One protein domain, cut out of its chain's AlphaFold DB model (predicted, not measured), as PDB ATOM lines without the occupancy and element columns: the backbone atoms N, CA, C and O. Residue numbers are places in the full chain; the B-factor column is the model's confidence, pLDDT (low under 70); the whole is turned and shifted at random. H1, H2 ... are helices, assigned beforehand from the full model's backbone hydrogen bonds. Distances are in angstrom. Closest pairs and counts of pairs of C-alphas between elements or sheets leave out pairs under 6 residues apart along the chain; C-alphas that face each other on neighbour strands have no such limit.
ATOM      1  N   ALA A   2     181.540 211.923 141.386       66.00
ATOM      2  CA  ALA A   2     181.382 211.314 142.715       66.00
ATOM      3  C   ALA A   2     181.125 209.791 142.678       66.00
ATOM      4  O   ALA A   2     181.559 209.096 143.582       66.00
ATOM      5  N   ASN A   3     180.471 209.288 141.621       74.94
ATOM      6  CA  ASN A   3     180.181 207.861 141.408       74.94
ATOM      7  C   ASN A   3     181.120 207.188 140.384       74.94
ATOM      8  O   ASN A   3     180.781 206.131 139.860       74.94
ATOM      9  N   SER A   4     182.249 207.810 140.010       78.69
ATOM     10  CA  SER A   4     183.216 207.128 139.130       78.69
ATOM     11  C   SER A   4     183.928 206.008 139.888       78.69
ATOM     12  O   SER A   4     183.974 206.021 141.115       78.69
ATOM     13  N   THR A   5     184.528 205.055 139.178       75.19
ATOM     14  CA  THR A   5     185.328 203.971 139.779       75.19
ATOM     15  C   THR A   5     186.432 204.489 140.708       75.19
ATOM     16  O   THR A   5     186.664 203.921 141.771       75.19
ATOM     17  N   GLU A   6     187.053 205.614 140.352       80.56
ATOM     18  CA  GLU A   6     188.131 206.256 141.117       80.56
ATOM     19  C   GLU A   6     187.664 206.894 142.441       80.56
ATOM     20  O   GLU A   6     188.370 206.816 143.443       80.56
ATOM     21  N   PHE A   7     186.470 207.498 142.475       80.81
ATOM     22  CA  PHE A   7     185.999 208.290 143.625       80.81
ATOM     23  C   PHE A   7     184.780 207.700 144.347       80.81
ATOM     24  O   PHE A   7     184.449 208.138 145.447       80.81
ATOM     25  N   GLY A   8     184.132 206.684 143.773       77.94
ATOM     26  CA  GLY A   8     182.862 206.117 144.241       77.94
ATOM     27  C   GLY A   8     182.906 205.515 145.643       77.94
ATOM     28  O   GLY A   8     181.884 205.465 146.318       77.94
ATOM     29  N   HIS A   9     184.089 205.117 146.107       78.81
ATOM     30  CA  HIS A   9     184.315 204.547 147.436       78.81
ATOM     31  C   HIS A   9     184.793 205.584 148.472       78.81
ATOM     32  O   HIS A   9     184.965 205.256 149.650       78.81
ATOM     33  N   LEU A  10     185.024 206.835 148.055       83.88
ATOM     34  CA  LEU A  10     185.622 207.879 148.882       83.88
ATOM     35  C   LEU A  10     184.568 208.873 149.398       83.88
ATOM     36  O   LEU A  10     183.577 209.171 148.717       83.88
ATOM     37  N   PRO A  11     184.767 209.425 150.607       85.06
ATOM     38  CA  PRO A  11     183.955 210.530 151.093       85.06
ATOM     39  C   PRO A  11     184.303 211.837 150.353       85.06
ATOM     40  O   PRO A  11     185.442 212.010 149.910       85.06
ATOM     41  N   PRO A  12     183.362 212.796 150.263       86.94
ATOM     42  CA  PRO A  12     183.609 214.120 149.680       86.94
ATOM     43  C   PRO A  12     184.843 214.840 150.238       86.94
ATOM     44  O   PRO A  12     185.549 215.491 149.472       86.94
ATOM     45  N   SER A  13     185.154 214.634 151.523       87.75
ATOM     46  CA  SER A  13     186.351 215.164 152.191       87.75
ATOM     47  C   SER A  13     187.672 214.708 151.568       87.75
ATOM     48  O   SER A  13     188.681 215.386 151.707       87.75
ATOM     49  N   GLN A  14     187.687 213.568 150.870       87.56
ATOM     50  CA  GLN A  14     188.862 213.052 150.159       87.56
ATOM     51  C   GLN A  14     188.807 213.344 148.657       87.56
ATOM     52  O   GLN A  14     189.848 213.477 148.020       87.56
ATOM     53  N   ILE A  15     187.605 213.450 148.085       88.56
ATOM     54  CA  ILE A  15     187.414 213.737 146.659       88.56
ATOM     55  C   ILE A  15     187.826 215.179 146.346       88.56
ATOM     56  O   ILE A  15     188.557 215.407 145.389       88.56
ATOM     57  N   VAL A  16     187.381 216.150 147.152       88.25
ATOM     58  CA  VAL A  16     187.612 217.578 146.879       88.25
ATOM     59  C   VAL A  16     189.104 217.953 146.907       88.25
ATOM     60  O   VAL A  16     189.542 218.578 145.942       88.25
ATOM     61  N   PRO A  17     189.914 217.539 147.905       89.62
ATOM     62  CA  PRO A  17     191.356 217.793 147.885       89.62
ATOM     63  C   PRO A  17     192.068 217.129 146.703       89.62
ATOM     64  O   PRO A  17     192.837 217.790 146.020       89.62
ATOM     65  N   ARG A  18     191.745 215.871 146.372       88.81
ATOM     66  CA  ARG A  18     192.364 215.173 145.227       88.81
ATOM     67  C   ARG A  18     192.049 215.830 143.889       88.81
ATOM     68  O   ARG A  18     192.894 215.871 143.003       88.81
ATOM     69  N   LEU A  19     190.830 216.341 143.737       89.25
ATOM     70  CA  LEU A  19     190.452 217.121 142.565       89.25
ATOM     71  C   LEU A  19     191.226 218.446 142.510       89.25
ATOM     72  O   LEU A  19     191.669 218.841 141.434       89.25
ATOM     73  N   ALA A  20     191.445 219.098 143.656       88.56
ATOM     74  CA  ALA A  20     192.274 220.296 143.737       88.56
ATOM     75  C   ALA A  20     193.748 220.010 143.388       88.56
ATOM     76  O   ALA A  20     194.328 220.768 142.614       88.56
ATOM     77  N   ASP A  21     194.310 218.891 143.857       89.81
ATOM     78  CA  ASP A  21     195.669 218.438 143.515       89.81
ATOM     79  C   ASP A  21     195.825 218.187 142.004       89.81
ATOM     80  O   ASP A  21     196.863 218.473 141.414       89.81
ATOM     81  N   GLN A  22     194.760 217.714 141.349       89.38
ATOM     82  CA  GLN A  22     194.676 217.541 139.894       89.38
ATOM     83  C   GLN A  22     194.374 218.851 139.132       89.38
ATOM     84  O   GLN A  22     194.041 218.797 137.949       89.38
ATOM     85  N   GLN A  23     194.440 220.017 139.790       86.56
ATOM     86  CA  GLN A  23     194.089 221.341 139.245       86.56
ATOM     87  C   GLN A  23     192.641 221.455 138.731       86.56
ATOM     88  O   GLN A  23     192.323 222.282 137.875       86.56
ATOM     89  N   ARG A  24     191.722 220.641 139.260       84.94
ATOM     90  CA  ARG A  24     190.312 220.586 138.849       84.94
ATOM     91  C   ARG A  24     189.406 220.982 140.003       84.94
ATOM     92  O   ARG A  24     188.892 220.141 140.730       84.94
ATOM     93  N   TYR A  25     189.146 222.276 140.152       82.81
ATOM     94  CA  TYR A  25     188.193 222.752 141.153       82.81
ATOM     95  C   TYR A  25     186.759 222.739 140.610       82.81
ATOM     96  O   TYR A  25     186.444 223.455 139.664       82.81
ATOM     97  N   ILE A  26     185.885 221.927 141.211       84.75
ATOM     98  CA  ILE A  26     184.464 221.846 140.825       84.75
ATOM     99  C   ILE A  26     183.592 222.638 141.801       84.75
ATOM    100  O   ILE A  26     182.756 223.433 141.385       84.75
ATOM    101  N   ALA A  27     183.753 222.385 143.101       87.12
ATOM    102  CA  ALA A  27     182.960 223.007 144.151       87.12
ATOM    103  C   ALA A  27     183.611 222.813 145.529       87.12
ATOM    104  O   ALA A  27     184.460 221.937 145.710       87.12
ATOM    105  N   SER A  28     183.150 223.583 146.517       88.00
ATOM    106  CA  SER A  28     183.485 223.363 147.926       88.00
ATOM    107  C   SER A  28     182.944 222.025 148.439       88.00
ATOM    108  O   SER A  28     181.932 221.514 147.951       88.00
ATOM    109  N   GLU A  29     183.558 221.496 149.499       89.12
ATOM    110  CA  GLU A  29     183.089 220.283 150.181       89.12
ATOM    111  C   GLU A  29     181.618 220.394 150.621       89.12
ATOM    112  O   GLU A  29     180.823 219.481 150.391       89.12
ATOM    113  N   SER A  30     181.221 221.549 151.162       89.06
ATOM    114  CA  SER A  30     179.838 221.834 151.567       89.06
ATOM    115  C   SER A  30     178.845 221.750 150.405       89.06
ATOM    116  O   SER A  30     177.756 221.188 150.543       89.06
ATOM    117  N   THR A  31     179.227 222.259 149.233       89.00
ATOM    118  CA  THR A  31     178.407 222.179 148.021       89.00
ATOM    119  C   THR A  31     178.327 220.742 147.516       89.00
ATOM    120  O   THR A  31     177.247 220.289 147.139       89.00
ATOM    121  N   PHE A  32     179.432 219.998 147.586       89.56
ATOM    122  CA  PHE A  32     179.484 218.587 147.212       89.56
ATOM    123  C   PHE A  32     178.534 217.745 148.078       89.56
ATOM    124  O   PHE A  32     177.725 216.985 147.546       89.56
ATOM    125  N   TYR A  33     178.543 217.940 149.402       89.12
ATOM    126  CA  TYR A  33     177.580 217.292 150.300       89.12
ATOM    127  C   TYR A  33     176.133 217.679 149.992       89.12
ATOM    128  O   TYR A  33     175.261 216.813 150.010       89.12
ATOM    129  N   ARG A  34     175.861 218.954 149.687       88.75
ATOM    130  CA  ARG A  34     174.506 219.426 149.373       88.75
ATOM    131  C   ARG A  34     173.937 218.758 148.118       88.75
ATOM    132  O   ARG A  34     172.796 218.306 148.155       88.75
ATOM    133  N   VAL A  35     174.732 218.642 147.054       89.69
ATOM    134  CA  VAL A  35     174.326 217.952 145.814       89.69
ATOM    135  C   VAL A  35     174.115 216.460 146.071       89.69
ATOM    136  O   VAL A  35     173.072 215.917 145.725       89.69
ATOM    137  N   LEU A  36     175.039 215.801 146.773       87.38
ATOM    138  CA  LEU A  36     174.891 214.382 147.114       87.38
ATOM    139  C   LEU A  36     173.678 214.102 148.007       87.38
ATOM    140  O   LEU A  36     173.084 213.029 147.911       87.38
ATOM    141  N   LYS A  37     173.302 215.056 148.867       86.75
ATOM    142  CA  LYS A  37     172.090 214.979 149.686       86.75
ATOM    143  C   LYS A  37     170.831 215.090 148.831       86.75
ATOM    144  O   LYS A  37     169.914 214.301 149.034       86.75
ATOM    145  N   ALA A  38     170.800 216.036 147.888       88.94
ATOM    146  CA  ALA A  38     169.683 216.217 146.961       88.94
ATOM    147  C   ALA A  38     169.447 214.956 146.111       88.94
ATOM    148  O   ALA A  38     168.316 214.499 145.983       88.94
ATOM    149  N   GLU A  39     170.530 214.327 145.655       86.44
ATOM    150  CA  GLU A  39     170.501 213.092 144.864       86.44
ATOM    151  C   GLU A  39     170.316 211.811 145.703       86.44
ATOM    152  O   GLU A  39     170.350 210.708 145.162       86.44
ATOM    153  N   LYS A  40     170.152 211.913 147.033       81.69
ATOM    154  CA  LYS A  40     170.069 210.771 147.973       81.69
ATOM    155  C   LYS A  40     171.263 209.798 147.889       81.69
ATOM    156  O   LYS A  40     171.153 208.626 148.233       81.69
ATOM    157  N   GLN A  41     172.435 210.296 147.501       80.06
ATOM    158  CA  GLN A  41     173.684 209.536 147.331       80.06
ATOM    159  C   GLN A  41     174.631 209.654 148.537       80.06
ATOM    160  O   GLN A  41     175.823 209.345 148.444       80.06
ATOM    161  N   LEU A  42     174.104 210.100 149.680       74.12
ATOM    162  CA  LEU A  42     174.768 210.148 150.989       74.12
ATOM    163  C   LEU A  42     174.630 208.806 151.739       74.12
ATOM    164  O   LEU A  42     174.478 208.768 152.956       74.12
ATOM    165  N   ALA A  43     174.636 207.697 151.000       70.00
ATOM    166  CA  ALA A  43     174.675 206.355 151.569       70.00
ATOM    167  C   ALA A  43     176.118 205.952 151.911       70.00
ATOM    168  O   ALA A  43     177.080 206.555 151.426       70.00
ATOM    169  N   HIS A  44     176.272 204.916 152.737       66.19
ATOM    170  CA  HIS A  44     177.579 204.346 153.056       66.19
ATOM    171  C   HIS A  44     178.259 203.850 151.768       66.19
ATOM    172  O   HIS A  44     177.813 202.889 151.152       66.19
ATOM    173  N   ARG A  45     179.321 204.544 151.335       69.50
ATOM    174  CA  ARG A  45     180.066 204.244 150.094       69.50
ATOM    175  C   ARG A  45     181.171 203.216 150.266       69.50
ATOM    176  O   ARG A  45     181.660 202.651 149.293       69.50
ATOM    177  N   ARG A  46     181.599 203.005 151.510       65.00
ATOM    178  CA  ARG A  46     182.559 201.959 151.844       65.00
ATOM    179  C   ARG A  46     181.829 200.631 151.931       65.00
ATOM    180  O   ARG A  46     180.734 200.571 152.487       65.00
ATOM    181  N   SER A  47     182.478 199.582 151.431       61.34
ATOM    182  CA  SER A  47     182.103 198.202 151.725       61.34
ATOM    183  C   SER A  47     182.424 197.929 153.195       61.34
ATOM    184  O   SER A  47     183.479 197.408 153.543       61.34
ATOM    185  N   GLU A  48     181.564 198.419 154.080       63.12
ATOM    186  CA  GLU A  48     181.631 198.140 155.504       63.12
ATOM    187  C   GLU A  48     180.658 197.013 155.820       63.12
ATOM    188  O   GLU A  48     179.597 196.887 155.203       63.12
ATOM    189  N   ARG A  49     181.055 196.147 156.755       61.62
ATOM    190  CA  ARG A  49     180.246 194.996 157.136       61.62
ATOM    191  C   ARG A  49     178.864 195.509 157.559       61.62
ATOM    192  O   ARG A  49     178.806 196.360 158.446       61.62
ATOM    193  N   PRO A  50     177.766 195.013 156.959       66.12
ATOM    194  CA  PRO A  50     176.437 195.472 157.325       66.12
ATOM    195  C   PRO A  50     176.236 195.271 158.824       66.12
ATOM    196  O   PRO A  50     176.701 194.272 159.390       66.12
ATOM    197  N   VAL A  51     175.564 196.235 159.459       64.25
ATOM    198  CA  VAL A  51     175.243 196.174 160.885       64.25
ATOM    199  C   VAL A  51     174.523 194.857 161.139       64.25
ATOM    200  O   VAL A  51     173.406 194.639 160.672       64.25
ATOM    201  N   LYS A  52     175.181 193.945 161.857       71.19
ATOM    202  CA  LYS A  52     174.535 192.712 162.293       71.19
ATOM    203  C   LYS A  52     173.485 193.102 163.322       71.19
ATOM    204  O   LYS A  52     173.826 193.692 164.347       71.19
ATOM    205  N   SER A  53     172.227 192.753 163.075       66.25
ATOM    206  CA  SER A  53     171.182 192.839 164.089       66.25
ATOM    207  C   SER A  53     171.495 191.826 165.193       66.25
ATOM    208  O   SER A  53     171.126 190.655 165.104       66.25
ATOM    209  N   CYS A  54     172.242 192.246 166.209       65.44
ATOM    210  CA  CYS A  54     172.418 191.444 167.409       65.44
ATOM    211  C   CYS A  54     171.111 191.518 168.204       65.44
ATOM    212  O   CYS A  54     170.663 192.612 168.561       65.44
TER     213      CYS A  54
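Overview. This is residues 2 to 54 of the 128 residues of the protein "Integrase" of Caballeronia terrestris (UniProt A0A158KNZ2). There is little regular structure here: two short helices, H1 and H2, meet near their first residues, a loop precedes H1, and a long tail trails away after H2, its residues 48 to 54 sticking out. The printed part has 53 residues with two named helices, H1 then H2, and no named strand; the class is all helix, with 20 residues in named elements. It is loose, with a radius of gyration of the C-alphas of 12.9 A, and spans 46 by 21 by 15 A, the tail making much of the length.

Along the chain. H1, residues 12 to 21, begins at C-alpha 12 (183.609, 214.120, 149.680) and is 14.2 A long. H2, residues 29 to 38, is 14.4 A long and ends at C-alpha 38 (169.683, 216.217, 146.961).

Arrangement. H1 and H2 touch, their closest C-alphas, those of Pro 12 and Glu 29, being 6.2 A apart. They run opposite ways at a steep tilt of 50 degrees. Every O i to N i+4 pair is within hydrogen-bond range in H2, and 5 of 6 in H1.

Size, cuts and confidence. The C-alphas farthest apart, those of Gln 23 and Cys 54, are 46.4 A apart. The printed part has no cut, and the link from H1 to H2 is short. The pLDDT is under 70 at residue 2, residues 44 to 51 and residues 53 to 54.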